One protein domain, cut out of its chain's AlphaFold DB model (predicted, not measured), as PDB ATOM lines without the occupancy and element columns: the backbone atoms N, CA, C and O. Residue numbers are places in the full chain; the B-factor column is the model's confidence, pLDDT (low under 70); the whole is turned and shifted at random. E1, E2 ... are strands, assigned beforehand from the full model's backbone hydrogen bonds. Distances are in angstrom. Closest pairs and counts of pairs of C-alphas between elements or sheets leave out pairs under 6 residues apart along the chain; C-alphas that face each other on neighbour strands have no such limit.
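What this domain is: This is residues 4 to 59 and 164 to 222 of the 386 residues of the protein "DNA_pol_B_exo1 domain-containing protein" of Cryptotermes secundus (UniProt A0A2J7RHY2). Little of this domain is regular structure: a strongly twisted sheet, E2 E3 E4 E6, is crossed over one face by the small antiparallel pair E1 and E5. Residues 16 to 35 and 178 to 212 are long loops, and residues 26 to 31 stick out. The printed part has 115 residues, no named helix and six strands, E1 to E6 along the chain, holding 36 residues: all strand. The sheet is mixed, with E2 E3 E4 a meander, each strand the antiparallel neighbour of the one before. It is compact, with a radius of gyration of the C-alphas of 14.4 A and spans of 44 by 32 by 22 A.

How they stand to each other: Start at E3, residues 36 to 44. It makes hairpins with E2, residues 9 to 15, where N 11 and O 40 are 2.9 A apart, and E4, residues 50 to 56, where N 41 and O 53 are 2.8 A apart, both within hydrogen-bond range. E6, residues 213 to 218, is parallel to E4, with N 54 and O 215 2.7 A apart. E1, residues 4 to 6, pairs with E5, residues 174 to 177, through N 175 and O 5, 2.8 A.

Where its parts are: Find C-alpha 36 at (-54.507, 43.580, 9.640); E3 runs 25.4 A from there. E6 ends at C-alpha 218, (-55.374, 32.693, 3.079).

The domain as a whole: Residues 60 to 163 are not printed; C-alphas 59 and 164 are 12.5 A apart. Links E2 to E3 and E5 to E6 are long. Residues 188 to 196 have pLDDT under 70.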
ATOM      1  N   SER A   4     -50.912  20.170   5.296       94.44
ATOM      2  CA  SER A   4     -51.624  19.972   6.558       94.44
ATOM      3  C   SER A   4     -50.722  20.259   7.749       94.44
ATOM      4  O   SER A   4     -49.631  19.692   7.845       94.44
ATOM      5  N   VAL A   5     -51.198  21.090   8.679       95.94
ATOM      6  CA  VAL A   5     -50.483  21.462   9.914       95.94
ATOM      7  C   VAL A   5     -51.352  21.151  11.121       95.94
ATOM      8  O   VAL A   5     -52.519  21.523  11.164       95.94
ATOM      9  N   ARG A   6     -50.799  20.472  12.126       96.44
ATOM     10  CA  ARG A   6     -51.501  20.215  13.386       96.44
ATOM     11  C   ARG A   6     -51.677  21.507  14.187       96.44
ATOM     12  O   ARG A   6     -50.700  22.192  14.452       96.44
ATOM     13  N   LEU A   7     -52.891  21.804  14.635       96.25
ATOM     14  CA  LEU A   7     -53.205  22.952  15.485       96.25
ATOM     15  C   LEU A   7     -52.816  22.655  16.943       96.25
ATOM     16  O   LEU A   7     -53.628  22.131  17.705       96.25
ATOM     17  N   VAL A   8     -51.572  22.942  17.337       96.31
ATOM     18  CA  VAL A   8     -51.106  22.745  18.726       96.31
ATOM     19  C   VAL A   8     -51.330  24.006  19.556       96.31
ATOM     20  O   VAL A   8     -51.891  23.939  20.647       96.31
ATOM     21  N   LEU A   9     -50.908  25.151  19.024       96.50
ATOM     22  CA  LEU A   9     -51.079  26.465  19.635       96.50
ATOM     23  C   LEU A   9     -51.472  27.462  18.549       96.50
ATOM     24  O   LEU A   9     -50.894  27.436  17.466       96.50
ATOM     25  N   ALA A  10     -52.418  28.345  18.854       97.06
ATOM     26  CA  ALA A  10     -52.776  29.458  17.993       97.06
ATOM     27  C   ALA A  10     -52.661  30.777  18.759       97.06
ATOM     28  O   ALA A  10     -53.151  30.895  19.884       97.06
ATOM     29  N   ASP A  11     -52.016  31.755  18.138       96.12
ATOM     30  CA  ASP A  11     -51.945  33.133  18.605       96.12
ATOM     31  C   ASP A  11     -52.325  34.100  17.476       96.12
ATOM     32  O   ASP A  11     -52.680  33.686  16.374       96.12
ATOM     33  N   HIS A  12     -52.312  35.399  17.762       96.50
ATOM     34  CA  HIS A  12     -52.506  36.422  16.743       96.50
ATOM     35  C   HIS A  12     -51.581  37.607  16.989       96.50
ATOM     36  O   HIS A  12     -51.162  37.870  18.118       96.50
ATOM     37  N   TYR A  13     -51.298  38.341  15.923       96.25
ATOM     38  CA  TYR A  13     -50.561  39.596  15.959       96.25
ATOM     39  C   TYR A  13     -51.111  40.546  14.892       96.25
ATOM     40  O   TYR A  13     -51.849  40.133  14.000       96.25
ATOM     41  N   MET A  14     -50.772  41.827  15.010       95.56
ATOM     42  CA  MET A  14     -51.099  42.837  14.002       95.56
ATOM     43  C   MET A  14     -49.884  43.051  13.098       95.56
ATOM     44  O   MET A  14     -48.758  43.137  13.597       95.56
ATOM     45  N   SER A  15     -50.102  43.146  11.789       94.06
ATOM     46  CA  SER A  15     -49.053  43.463  10.815       94.06
ATOM     47  C   SER A  15     -49.578  44.315   9.667       94.06
ATOM     48  O   SER A  15     -50.783  44.309   9.412       94.06
ATOM     49  N   PRO A  16     -48.704  45.038   8.940       92.88
ATOM     50  CA  PRO A  16     -49.105  45.660   7.683       92.88
ATOM     51  C   PRO A  16     -49.563  44.592   6.673       92.88
ATOM     52  O   PRO A  16     -49.010  43.487   6.677       92.88
ATOM     53  N   PRO A  17     -50.551  44.899   5.813       92.44
ATOM     54  CA  PRO A  17     -51.099  43.930   4.871       92.44
ATOM     55  C   PRO A  17     -50.066  43.500   3.825       92.44
ATOM     56  O   PRO A  17     -49.365  44.315   3.217       92.44
ATOM     57  N   ILE A  18     -49.999  42.197   3.569       89.94
ATOM     58  CA  ILE A  18     -49.178  41.617   2.513       89.94
ATOM     59  C   ILE A  18     -50.014  41.551   1.231       89.94
ATOM     60  O   ILE A  18     -51.014  40.840   1.169       89.94
ATOM     61  N   HIS A  19     -49.587  42.273   0.185       82.81
ATOM     62  CA  HIS A  19     -50.168  42.136  -1.161       82.81
ATOM     63  C   HIS A  19     -50.352  40.660  -1.557       82.81
ATOM     64  O   HIS A  19     -49.442  39.862  -1.342       82.81
ATOM     65  N   GLU A  20     -51.511  40.342  -2.143       84.50
ATOM     66  CA  GLU A  20     -52.013  39.002  -2.513       84.50
ATOM     67  C   GLU A  20     -52.602  38.149  -1.380       84.50
ATOM     68  O   GLU A  20     -53.424  37.287  -1.675       84.50
ATOM     69  N   LEU A  21     -52.219  38.362  -0.116       85.38
ATOM     70  CA  LEU A  21     -52.737  37.582   1.020       85.38
ATOM     71  C   LEU A  21     -53.749  38.359   1.870       85.38
ATOM     72  O   LEU A  21     -54.657  37.754   2.436       85.38
ATOM     73  N   ASP A  22     -53.607  39.683   1.935       88.94
ATOM     74  CA  ASP A  22     -54.421  40.563   2.771       88.94
ATOM     75  C   ASP A  22     -55.176  41.629   1.967       88.94
ATOM     76  O   ASP A  22     -54.805  42.026   0.855       88.94
ATOM     77  N   VAL A  23     -56.223  42.174   2.587       87.19
ATOM     78  CA  VAL A  23     -56.950  43.339   2.077       87.19
ATOM     79  C   VAL A  23     -56.121  44.602   2.323       87.19
ATOM     80  O   VAL A  23     -55.854  44.959   3.466       87.19
ATOM     81  N   SER A  24     -55.717  45.290   1.251       87.81
ATOM     82  CA  SER A  24     -54.944  46.542   1.335       87.81
ATOM     83  C   SER A  24     -55.830  47.792   1.314       87.81
ATOM     84  O   SER A  24     -55.374  48.869   1.688       87.81
ATOM     85  N   TYR A  25     -57.090  47.668   0.894       88.38
ATOM     86  CA  TYR A  25     -58.031  48.779   0.780       88.38
ATOM     87  C   TYR A  25     -59.411  48.365   1.291       88.38
ATOM     88  O   TYR A  25     -59.943  47.338   0.873       88.38
ATOM     89  N   SER A  26     -59.996  49.157   2.192       88.44
ATOM     90  CA  SER A  26     -61.368  48.936   2.650       88.44
ATOM     91  C   SER A  26     -62.331  49.680   1.731       88.44
ATOM     92  O   SER A  26     -62.431  50.903   1.798       88.44
ATOM     93  N   GLU A  27     -63.081  48.945   0.907       87.00
ATOM     94  CA  GLU A  27     -64.148  49.516   0.068       87.00
ATOM     95  C   GLU A  27     -65.225  50.207   0.912       87.00
ATOM     96  O   GLU A  27     -65.719  51.272   0.548       87.00
ATOM     97  N   PHE A  28     -65.538  49.638   2.081       88.19
ATOM     98  CA  PHE A  28     -66.509  50.211   3.004       88.19
ATOM     99  C   PHE A  28     -66.036  51.569   3.529       88.19
ATOM    100  O   PHE A  28     -66.806  52.519   3.518       88.19
ATOM    101  N   ARG A  29     -64.781  51.708   3.970       86.62
ATOM    102  CA  ARG A  29     -64.281  52.978   4.539       86.62
ATOM    103  C   ARG A  29     -63.732  53.944   3.489       86.62
ATOM    104  O   ARG A  29     -63.595  55.130   3.776       86.62
ATOM    105  N   GLY A  30     -63.429  53.456   2.291       86.12
ATOM    106  CA  GLY A  30     -62.794  54.226   1.229       86.12
ATOM    107  C   GLY A  30     -61.332  54.586   1.520       86.12
ATOM    108  O   GLY A  30     -60.825  55.558   0.959       86.12
ATOM    109  N   THR A  31     -60.658  53.844   2.405       87.44
ATOM    110  CA  THR A  31     -59.304  54.148   2.893       87.44
ATOM    111  C   THR A  31     -58.376  52.941   2.815       87.44
ATOM    112  O   THR A  31     -58.813  51.788   2.883       87.44
ATOM    113  N   GLU A  32     -57.077  53.214   2.697       88.62
ATOM    114  CA  GLU A  32     -56.035  52.189   2.767       88.62
ATOM    115  C   GLU A  32     -55.972  51.560   4.163       88.62
ATOM    116  O   GLU A  32     -56.208  52.215   5.182       88.62
ATOM    117  N   VAL A  33     -55.675  50.264   4.195       90.00
ATOM    118  CA  VAL A  33     -55.573  49.482   5.425       90.00
ATOM    119  C   VAL A  33     -54.126  49.499   5.903       90.00
ATOM    120  O   VAL A  33     -53.234  48.985   5.234       90.00
ATOM    121  N   GLU A  34     -53.884  50.056   7.087       90.38
ATOM    122  CA  GLU A  34     -52.531  50.134   7.655       90.38
ATOM    123  C   GLU A  34     -52.115  48.859   8.399       90.38
ATOM    124  O   GLU A  34     -50.932  48.517   8.445       90.38
ATOM    125  N   GLN A  35     -53.073  48.178   9.034       93.25
ATOM    126  CA  GLN A  35     -52.840  47.018   9.894       93.25
ATOM    127  C   GLN A  35     -53.968  45.999   9.748       93.25
ATOM    128  O   GLN A  35     -55.147  46.354   9.785       93.25
ATOM    129  N   VAL A  36     -53.595  44.726   9.669       94.56
ATOM    130  CA  VAL A  36     -54.507  43.580   9.640       94.56
ATOM    131  C   VAL A  36     -54.140  42.574  10.733       94.56
ATOM    132  O   VAL A  36     -52.963  42.464  11.099       94.56
ATOM    133  N   PRO A  37     -55.124  41.854  11.292       96.31
ATOM    134  CA  PRO A  37     -54.863  40.772  12.225       96.31
ATOM    135  C   PRO A  37     -54.442  39.512  11.461       96.31
ATOM    136  O   PRO A  37     -55.127  39.062  10.547       96.31
ATOM    137  N   VAL A  38     -53.334  38.905  11.873       96.69
ATOM    138  CA  VAL A  38     -52.849  37.630  11.333       96.69
ATOM    139  C   VAL A  38     -52.823  36.609  12.457       96.69
ATOM    140  O   VAL A  38     -52.269  36.861  13.533       96.69
ATOM    141  N   ILE A  39     -53.436  35.451  12.222       97.69
ATOM    142  CA  ILE A  39     -53.419  34.328  13.165       97.69
ATOM    143  C   ILE A  39     -52.174  33.494  12.877       97.69
ATOM    144  O   ILE A  39     -51.923  33.165  11.722       97.69
ATOM    145  N   ARG A  40     -51.399  33.116  13.897       96.75
ATOM    146  CA  ARG A  40     -50.316  32.136  13.724       96.75
ATOM    147  C   ARG A  40     -50.652  30.849  14.430       96.75
ATOM    148  O   ARG A  40     -51.097  30.846  15.573       96.75
ATOM    149  N   ILE A  41     -50.388  29.753  13.743       97.81
ATOM    150  CA  ILE A  41     -50.623  28.398  14.202       97.81
ATOM    151  C   ILE A  41     -49.279  27.690  14.269       97.81
ATOM    152  O   ILE A  41     -48.594  27.527  13.261       97.81
ATOM    153  N   PHE A  42     -48.922  27.235  15.460       97.50
ATOM    154  CA  PHE A  42     -47.755  26.400  15.681       97.50
ATOM    155  C   PHE A  42     -48.172  24.937  15.744       97.50
ATOM    156  O   PHE A  42     -49.120  24.572  16.447       97.50
ATOM    157  N   GLY A  43     -47.410  24.089  15.061       96.50
ATOM    158  CA  GLY A  43     -47.519  22.648  15.210       96.50
ATOM    159  C   GLY A  43     -46.628  21.880  14.255       96.50
ATOM    160  O   GLY A  43     -45.565  22.355  13.864       96.50
ATOM    161  N   SER A  44     -47.029  20.659  13.918       95.00
ATOM    162  CA  SER A  44     -46.260  19.777  13.045       95.00
ATOM    163  C   SER A  44     -47.023  19.440  11.774       95.00
ATOM    164  O   SER A  44     -48.243  19.265  11.785       95.00
ATOM    165  N   THR A  45     -46.292  19.317  10.672       93.56
ATOM    166  CA  THR A  45     -46.814  18.708   9.444       93.56
ATOM    167  C   THR A  45     -47.011  17.205   9.625       93.56
ATOM    168  O   THR A  45     -46.507  16.602  10.577       93.56
ATOM    169  N   VAL A  46     -47.696  16.566   8.674       90.06
ATOM    170  CA  VAL A  46     -47.842  15.097   8.630       90.06
ATOM    171  C   VAL A  46     -46.498  14.361   8.576       90.06
ATOM    172  O   VAL A  46     -46.395  13.240   9.060       90.06
ATOM    173  N   THR A  47     -45.448  15.005   8.055       89.50
ATOM    174  CA  THR A  47     -44.077  14.472   8.031       89.50
ATOM    175  C   THR A  47     -43.302  14.735   9.326       89.50
ATOM    176  O   THR A  47     -42.135  14.372   9.419       89.50
ATOM    177  N   GLY A  48     -43.908  15.401  10.313       90.31
ATOM    178  CA  GLY A  48     -43.297  15.702  11.608       90.31
ATOM    179  C   GLY A  48     -42.478  16.994  11.669       90.31
ATOM    180  O   GLY A  48     -41.972  17.310  12.743       90.31
ATOM    181  N   LYS A  49     -42.378  17.771  10.579       90.94
ATOM    182  CA  LYS A  49     -41.622  19.036  10.580       90.94
ATOM    183  C   LYS A  49     -42.344  20.107  11.383       90.94
ATOM    184  O   LYS A  49     -43.546  20.321  11.172       90.94
ATOM    185  N   LYS A  50     -41.621  20.805  12.259       94.62
ATOM    186  CA  LYS A  50     -42.175  21.903  13.068       94.62
ATOM    187  C   LYS A  50     -42.462  23.103  12.177       94.62
ATOM    188  O   LYS A  50     -41.557  23.630  11.540       94.62
ATOM    189  N   THR A  51     -43.715  23.530  12.141       94.44
ATOM    190  CA  THR A  51     -44.203  24.546  11.210       94.44
ATOM    191  C   THR A  51     -44.925  25.664  11.953       94.44
ATOM    192  O   THR A  51     -45.737  25.393  12.841       94.44
ATOM    193  N   CYS A  52     -44.638  26.905  11.562       96.19
ATOM    194  CA  CYS A  52     -45.442  28.078  11.892       96.19
ATOM    195  C   CYS A  52     -46.250  28.469  10.652       96.19
ATOM    196  O   CYS A  52     -45.683  28.744   9.595       96.19
ATOM    197  N   LEU A  53     -47.572  28.446  10.780       96.56
ATOM    198  CA  LEU A  53     -48.513  28.799   9.727       96.56
ATOM    199  C   LEU A  53     -49.156  30.150  10.047       96.56
ATOM    200  O   LEU A  53     -49.804  30.282  11.079       96.56
ATOM    201  N   HIS A  54     -49.016  31.120   9.156       96.94
ATOM    202  CA  HIS A  54     -49.665  32.424   9.200       96.94
ATOM    203  C   HIS A  54     -50.959  32.364   8.384       96.94
ATOM    204  O   HIS A  54     -50.940  32.020   7.205       96.94
ATOM    205  N   VAL A  55     -52.092  32.662   9.013       96.62
ATOM    206  CA  VAL A  55     -53.414  32.663   8.383       96.62
ATOM    207  C   VAL A  55     -53.901  34.100   8.249       96.62
ATOM    208  O   VAL A  55     -54.049  34.815   9.246       96.62
ATOM    209  N   HIS A  56     -54.145  34.490   7.002       95.56
ATOM    210  CA  HIS A  56     -54.510  35.838   6.574       95.56
ATOM    211  C   HIS A  56     -56.000  35.957   6.238       95.56
ATOM    212  O   HIS A  56     -56.650  34.966   5.897       95.56
ATOM    213  N   GLY A  57     -56.536  37.179   6.302       92.88
ATOM    214  CA  GLY A  57     -57.915  37.481   5.888       92.88
ATOM    215  C   GLY A  57     -59.010  37.080   6.884       92.88
ATOM    216  O   GLY A  57     -60.180  37.029   6.513       92.88
ATOM    217  N   VAL A  58     -58.660  36.803   8.142       95.00
ATOM    218  CA  VAL A  58     -59.634  36.558   9.216       95.00
ATOM    219  C   VAL A  58     -59.797  37.851  10.001       95.00
ATOM    220  O   VAL A  58     -58.816  38.359  10.524       95.00
ATOM    221  N   PHE A  59     -61.009  38.394  10.097       95.44
ATOM    222  CA  PHE A  59     -61.275  39.595  10.889       95.44
ATOM    223  C   PHE A  59     -62.254  39.270  12.020       95.44
ATOM    224  O   PHE A  59     -63.267  38.612  11.772       95.44
ATOM    225  N   MET A 164     -61.707  29.200  14.870       94.75
ATOM    226  CA  MET A 164     -61.841  27.744  14.924       94.75
ATOM    227  C   MET A 164     -63.257  27.270  14.573       94.75
ATOM    228  O   MET A 164     -63.394  26.240  13.919       94.75
ATOM    229  N   ILE A 165     -64.292  28.008  14.977       91.94
ATOM    230  CA  ILE A 165     -65.690  27.690  14.663       91.94
ATOM    231  C   ILE A 165     -65.946  27.868  13.160       91.94
ATOM    232  O   ILE A 165     -66.373  26.918  12.503       91.94
ATOM    233  N   ASP A 166     -65.596  29.029  12.600       92.12
ATOM    234  CA  ASP A 166     -65.877  29.404  11.205       92.12
ATOM    235  C   ASP A 166     -65.300  28.420  10.179       92.12
ATOM    236  O   ASP A 166     -65.935  28.087   9.171       92.12
ATOM    237  N   TYR A 167     -64.088  27.935  10.456       92.06
ATOM    238  CA  TYR A 167     -63.344  27.028   9.583       92.06
ATOM    239  C   TYR A 167     -63.409  25.565  10.032       92.06
ATOM    240  O   TYR A 167     -62.723  24.718   9.454       92.06
ATOM    241  N   ASN A 168     -64.238  25.242  11.032       91.06
ATOM    242  CA  ASN A 168     -64.408  23.891  11.569       91.06
ATOM    243  C   ASN A 168     -63.067  23.235  11.977       91.06
ATOM    244  O   ASN A 168     -62.718  22.118  11.573       91.06
ATOM    245  N   LEU A 169     -62.277  23.968  12.758       92.56
ATOM    246  CA  LEU A 169     -60.965  23.563  13.249       92.56
ATOM    247  C   LEU A 169     -61.034  23.116  14.707       92.56
ATOM    248  O   LEU A 169     -61.749  23.675  15.535       92.56
ATOM    249  N   TYR A 170     -60.210  22.127  15.038       91.19
ATOM    250  CA  TYR A 170     -60.170  21.517  16.363       91.19
ATOM    251  C   TYR A 170     -58.743  21.490  16.891       91.19
ATOM    252  O   TYR A 170     -57.796  21.247  16.140       91.19
ATOM    253  N   GLY A 171     -58.592  21.707  18.198       92.25
ATOM    254  CA  GLY A 171     -57.303  21.565  18.870       92.25
ATOM    255  C   GLY A 171     -56.723  20.167  18.650       92.25
ATOM    256  O   GLY A 171     -57.451  19.176  18.657       92.25
ATOM    257  N   MET A 172     -55.411  20.096  18.433       90.94
ATOM    258  CA  MET A 172     -54.657  18.879  18.106       90.94
ATOM    259  C   MET A 172     -55.078  18.166  16.809       90.94
ATOM    260  O   MET A 172     -54.555  17.092  16.512       90.94
ATOM    261  N   ASN A 173     -55.957  18.763  16.000       91.69
ATOM    262  CA  ASN A 173     -56.327  18.257  14.680       91.69
ATOM    263  C   ASN A 173     -55.528  18.966  13.571       91.69
ATOM    264  O   ASN A 173     -54.825  19.941  13.828       91.69
ATOM    265  N   HIS A 174     -55.599  18.467  12.338       92.81
ATOM    266  CA  HIS A 174     -54.909  19.054  11.192       92.81
ATOM    267  C   HIS A 174     -55.762  20.139  10.526       92.81
ATOM    268  O   HIS A 174     -56.917  19.914  10.159       92.81
ATOM    269  N   VAL A 175     -55.158  21.308  10.336       95.31
ATOM    270  CA  VAL A 175     -55.627  22.356   9.433       95.31
ATOM    271  C   VAL A 175     -55.174  21.973   8.037       95.31
ATOM    272  O   VAL A 175     -53.977  21.832   7.797       95.31
ATOM    273  N   ASN A 176     -56.131  21.765   7.145       94.69
ATOM    274  CA  ASN A 176     -55.914  21.310   5.786       94.69
ATOM    275  C   ASN A 176     -56.041  22.494   4.833       94.69
ATOM    276  O   ASN A 176     -57.073  23.163   4.810       94.69
ATOM    277  N   LEU A 177     -54.998  22.723   4.043       93.75
ATOM    278  CA  LEU A 177     -54.854  23.883   3.176       93.75
ATOM    279  C   LEU A 177     -54.714  23.446   1.720       93.75
ATOM    280  O   LEU A 177     -53.974  22.506   1.399       93.75
ATOM    281  N   LYS A 178     -55.428  24.153   0.841       91.81
ATOM    282  CA  LYS A 178     -55.369  23.967  -0.612       91.81
ATOM    283  C   LYS A 178     -54.126  24.621  -1.211       91.81
ATOM    284  O   LYS A 178     -53.403  23.961  -1.954       91.81
ATOM    285  N   ASN A 179     -53.892  25.886  -0.868       90.44
ATOM    286  CA  ASN A 179     -52.750  26.673  -1.316       90.44
ATOM    287  C   ASN A 179     -52.010  27.248  -0.111       90.44
ATOM    288  O   ASN A 179     -52.617  27.609   0.895       90.44
ATOM    289  N   VAL A 180     -50.686  27.301  -0.221       91.56
ATOM    290  CA  VAL A 180     -49.783  27.804   0.814       91.56
ATOM    291  C   VAL A 180     -48.594  28.446   0.124       91.56
ATOM    292  O   VAL A 180     -48.110  27.908  -0.873       91.56
ATOM    293  N   LYS A 181     -48.106  29.560   0.667       91.56
ATOM    294  CA  LYS A 181     -46.849  30.182   0.257       91.56
ATOM    295  C   LYS A 181     -45.832  30.086   1.388       91.56
ATOM    296  O   LYS A 181     -46.160  30.367   2.530       91.56
ATOM    297  N   PHE A 182     -44.602  29.685   1.106       90.75
ATOM    298  CA  PHE A 182     -43.540  29.562   2.102       90.75
ATOM    299  C   PHE A 182     -42.706  30.839   2.186       90.75
ATOM    300  O   PHE A 182     -42.441  31.499   1.176       90.75
ATOM    301  N   ARG A 183     -42.258  31.175   3.397       90.31
ATOM    302  CA  ARG A 183     -41.282  32.252   3.617       90.31
ATOM    303  C   ARG A 183     -39.876  31.736   3.333       90.31
ATOM    304  O   ARG A 183     -39.542  30.613   3.705       90.31
ATOM    305  N   ARG A 184     -39.042  32.559   2.690       84.62
ATOM    306  CA  ARG A 184     -37.645  32.197   2.405       84.62
ATOM    307  C   ARG A 184     -36.831  32.152   3.696       84.62
ATOM    308  O   ARG A 184     -36.994  33.009   4.563       84.62
ATOM    309  N   ASP A 185     -35.940  31.170   3.790       78.81
ATOM    310  CA  ASP A 185     -35.002  31.047   4.899       78.81
ATOM    311  C   ASP A 185     -33.620  31.579   4.494       78.81
ATOM    312  O   ASP A 185     -32.930  30.921   3.712       78.81
ATOM    313  N   PRO A 186     -33.195  32.758   4.986       71.69
ATOM    314  CA  PRO A 186     -31.883  33.305   4.651       71.69
ATOM    315  C   PRO A 186     -30.730  32.478   5.239       71.69
ATOM    316  O   PRO A 186     -29.630  32.509   4.692       71.69
ATOM    317  N   GLU A 187     -30.959  31.731   6.327       72.44
ATOM    318  CA  GLU A 187     -29.927  30.903   6.969       72.44
ATOM    319  C   GLU A 187     -29.750  29.538   6.287       72.44
ATOM    320  O   GLU A 187     -28.683  28.930   6.382       72.44
ATOM    321  N   ASN A 188     -30.770  29.060   5.569       68.81
ATOM    322  CA  ASN A 188     -30.738  27.786   4.858       68.81
ATOM    323  C   ASN A 188     -31.390  27.895   3.465       68.81
ATOM    324  O   ASN A 188     -32.479  27.346   3.246       68.81
ATOM    325  N   PRO A 189     -30.731  28.574   2.505       61.66
ATOM    326  CA  PRO A 189     -31.270  28.784   1.159       61.66
ATOM    327  C   PRO A 189     -31.596  27.465   0.435       61.66
ATOM    328  O   PRO A 189     -32.612  27.375  -0.252       61.66
ATOM    329  N   GLY A 190     -30.833  26.397   0.704       55.47
ATOM    330  CA  GLY A 190     -31.014  25.070   0.104       55.47
ATOM    331  C   GLY A 190     -32.273  24.307   0.528       55.47
ATOM    332  O   GLY A 190     -32.604  23.285  -0.072       55.47
ATOM    333  N   SER A 191     -33.007  24.773   1.543       58.81
ATOM    334  CA  SER A 191     -34.225  24.097   2.018       58.81
ATOM    335  C   SER A 191     -35.415  24.212   1.053       58.81
ATOM    336  O   SER A 191     -36.303  23.354   1.083       58.81
ATOM    337  N   PHE A 192     -35.408  25.217   0.168       61.62
ATOM    338  CA  PHE A 192     -36.508  25.515  -0.756       61.62
ATOM    339  C   PHE A 192     -36.067  25.746  -2.215       61.62
ATOM    340  O   PHE A 192     -36.907  26.081  -3.045       61.62
ATOM    341  N   GLU A 193     -34.794  25.505  -2.559       52.75
ATOM    342  CA  GLU A 193     -34.214  25.676  -3.914       52.75
ATOM    343  C   GLU A 193     -34.919  24.870  -5.028       52.75
ATOM    344  O   GLU A 193     -34.724  25.143  -6.208       52.75
ATOM    345  N   CYS A 194     -35.758  23.892  -4.671       53.38
ATOM    346  CA  CYS A 194     -36.523  23.059  -5.609       53.38
ATOM    347  C   CYS A 194     -38.027  23.417  -5.667       53.38
ATOM    348  O   CYS A 194     -38.802  22.731  -6.333       53.38
ATOM    349  N   LEU A 195     -38.474  24.456  -4.947       66.38
ATOM    350  CA  LEU A 195     -39.857  24.935  -5.012       66.38
ATOM    351  C   LEU A 195     -40.008  26.011  -6.092       66.38
ATOM    352  O   LEU A 195     -39.141  26.863  -6.263       66.38
ATOM    353  N   SER A 196     -41.131  25.990  -6.810       68.31
ATOM    354  CA  SER A 196     -41.465  27.021  -7.795       68.31
ATOM    355  C   SER A 196     -41.658  28.384  -7.124       68.31
ATOM    356  O   SER A 196     -42.255  28.464  -6.049       68.31
ATOM    357  N   GLU A 197     -41.214  29.462  -7.783       70.75
ATOM    358  CA  GLU A 197     -41.324  30.843  -7.275       70.75
ATOM    359  C   GLU A 197     -42.758  31.233  -6.888       70.75
ATOM    360  O   GLU A 197     -42.945  32.003  -5.953       70.75
ATOM    361  N   GLU A 198     -43.773  30.643  -7.524       74.06
ATOM    362  CA  GLU A 198     -45.197  30.858  -7.220       74.06
ATOM    363  C   GLU A 198     -45.609  30.437  -5.796       74.06
ATOM    364  O   GLU A 198     -46.584  30.949  -5.244       74.06
ATOM    365  N   ILE A 199     -44.872  29.502  -5.190       82.00
ATOM    366  CA  ILE A 199     -45.121  28.991  -3.834       82.00
ATOM    367  C   ILE A 199     -44.245  29.752  -2.824       82.00
ATOM    368  O   ILE A 199     -44.350  29.531  -1.624       82.00
ATOM    369  N   LEU A 200     -43.373  30.662  -3.262       83.94
ATOM    370  CA  LEU A 200     -42.508  31.437  -2.377       83.94
ATOM    371  C   LEU A 200     -43.033  32.862  -2.230       83.94
ATOM    372  O   LEU A 200     -43.332  33.548  -3.205       83.94
ATOM    373  N   LEU A 201     -43.098  33.345  -0.992       85.19
ATOM    374  CA  LEU A 201     -43.391  34.753  -0.741       85.19
ATOM    375  C   LEU A 201     -42.227  35.651  -1.179       85.19
ATOM    376  O   LEU A 201     -41.080  35.208  -1.141       85.19
ATOM    377  N   PRO A 202     -42.470  36.921  -1.556       82.75
ATOM    378  CA  PRO A 202     -41.406  37.862  -1.910       82.75
ATOM    379  C   PRO A 202     -40.411  38.088  -0.758       82.75
ATOM    380  O   PRO A 202     -40.794  38.043   0.407       82.75
ATOM    381  N   GLU A 203     -39.149  38.411  -1.073       79.50
ATOM    382  CA  GLU A 203     -38.063  38.585  -0.079       79.50
ATOM    383  C   GLU A 203     -38.344  39.651   0.988       79.50
ATOM    384  O   GLU A 203     -37.801  39.588   2.087       79.50
ATOM    385  N   ARG A 204     -39.241  40.604   0.699       83.38
ATOM    386  CA  ARG A 204     -39.697  41.608   1.672       83.38
ATOM    387  C   ARG A 204     -40.365  40.993   2.909       83.38
ATOM    388  O   ARG A 204     -40.443  41.656   3.938       83.38
ATOM    389  N   VAL A 205     -40.898  39.773   2.799       85.31
ATOM    390  CA  VAL A 205     -41.555  39.069   3.904       85.31
ATOM    391  C   VAL A 205     -40.537  38.157   4.573       85.31
ATOM    392  O   VAL A 205     -40.254  37.056   4.102       85.31
ATOM    393  N   SER A 206     -39.980  38.628   5.687       86.50
ATOM    394  CA  SER A 206     -39.019  37.860   6.471       86.50
ATOM    395  C   SER A 206     -39.702  36.847   7.387       86.50
ATOM    396  O   SER A 206     -40.881  36.959   7.752       86.50
ATOM    397  N   ARG A 207     -38.914  35.867   7.819       88.81
ATOM    398  CA  ARG A 207     -39.313  34.937   8.869       88.81
ATOM    399  C   ARG A 207     -39.534  35.651  10.202       88.81
ATOM    400  O   ARG A 207     -38.884  36.657  10.492       88.81
ATOM    401  N   LEU A 208     -40.463  35.128  10.996       89.94
ATOM    402  CA  LEU A 208     -40.812  35.638  12.327       89.94
ATOM    403  C   LEU A 208     -40.676  34.581  13.428       89.94
ATOM    404  O   LEU A 208     -40.739  34.929  14.606       89.94
ATOM    405  N   SER A 209     -40.527  33.302  13.075       90.31
ATOM    406  CA  SER A 209     -40.459  32.197  14.030       90.31
ATOM    407  C   SER A 209     -39.125  31.448  13.950       90.31
ATOM    408  O   SER A 209     -38.337  31.615  13.025       90.31
ATOM    409  N   THR A 210     -38.884  30.571  14.922       89.56
ATOM    410  CA  THR A 210     -37.738  29.645  14.941       89.56
ATOM    411  C   THR A 210     -38.112  28.231  14.481       89.56
ATOM    412  O   THR A 210     -37.376  27.278  14.731       89.56
ATOM    413  N   CYS A 211     -39.280  28.058  13.848       90.50
ATOM    414  CA  CYS A 211     -39.734  26.757  13.349       90.50
ATOM    415  C   CYS A 211     -38.869  26.265  12.177       90.50
ATOM    416  O   CYS A 211     -38.100  27.018  11.599       90.50
ATOM    417  N   GLU A 212     -38.984  24.998  11.789       89.81
ATOM    418  CA  GLU A 212     -38.243  24.479  10.626       89.81
ATOM    419  C   GLU A 212     -38.850  24.966   9.307       89.81
ATOM    420  O   GLU A 212     -38.174  25.038   8.286       89.81
ATOM    421  N   THR A 213     -40.150  25.254   9.299       89.69
ATOM    422  CA  THR A 213     -40.874  25.719   8.117       89.69
ATOM    423  C   THR A 213     -41.828  26.843   8.503       89.69
ATOM    424  O   THR A 213     -42.533  26.751   9.509       89.69
ATOM    425  N   GLU A 214     -41.855  27.900   7.696       93.31
ATOM    426  CA  GLU A 214     -42.797  29.012   7.819       93.31
ATOM    427  C   GLU A 214     -43.605  29.154   6.542       93.31
ATOM    428  O   GLU A 214     -43.057  29.183   5.440       93.31
ATOM    429  N   ALA A 215     -44.913  29.208   6.722       93.06
ATOM    430  CA  ALA A 215     -45.885  29.197   5.653       93.06
ATOM    431  C   ALA A 215     -46.970  30.232   5.926       93.06
ATOM    432  O   ALA A 215     -47.361  30.431   7.071       93.06
ATOM    433  N   ASP A 216     -47.503  30.813   4.867       94.69
ATOM    434  CA  ASP A 216     -48.602  31.758   4.869       94.69
ATOM    435  C   ASP A 216     -49.711  31.198   3.980       94.69
ATOM    436  O   ASP A 216     -49.463  30.668   2.893       94.69
ATOM    437  N   ALA A 217     -50.944  31.294   4.450       94.44
ATOM    438  CA  ALA A 217     -52.119  30.864   3.715       94.44
ATOM    439  C   ALA A 217     -53.257  31.860   3.920       94.44
ATOM    440  O   ALA A 217     -53.381  32.489   4.975       94.44
ATOM    441  N   MET A 218     -54.117  31.979   2.914       93.44
ATOM    442  CA  MET A 218     -55.374  32.693   3.079       93.44
ATOM    443  C   MET A 218     -56.360  31.800   3.822       93.44
ATOM    444  O   MET A 218     -56.385  30.584   3.632       93.44
ATOM    445  N   ALA A 219     -57.229  32.397   4.628       93.12
ATOM    446  CA  ALA A 219     -58.275  31.640   5.301       93.12
ATOM    447  C   ALA A 219     -59.227  30.943   4.303       93.12
ATOM    448  O   ALA A 219     -59.681  29.829   4.553       93.12
ATOM    449  N   ALA A 220     -59.420  31.531   3.115       91.44
ATOM    450  CA  ALA A 220     -60.155  30.938   1.993       91.44
ATOM    451  C   ALA A 220     -59.589  29.590   1.502       91.44
ATOM    452  O   ALA A 220     -60.319  28.796   0.913       91.44
ATOM    453  N   ASP A 221     -58.303  29.317   1.739       92.00
ATOM    454  CA  ASP A 221     -57.661  28.066   1.333       92.00
ATOM    455  C   ASP A 221     -57.860  26.928   2.351       92.00
ATOM    456  O   ASP A 221     -57.435  25.798   2.086       92.00
ATOM    457  N   ILE A 222     -58.501  27.185   3.500       93.62
ATOM    458  CA  ILE A 222     -58.803  26.168   4.515       93.62
ATOM    459  C   ILE A 222     -59.995  25.316   4.065       93.62
ATOM    460  O   ILE A 222     -61.122  25.788   3.949       93.62
TER     461      ILE A 222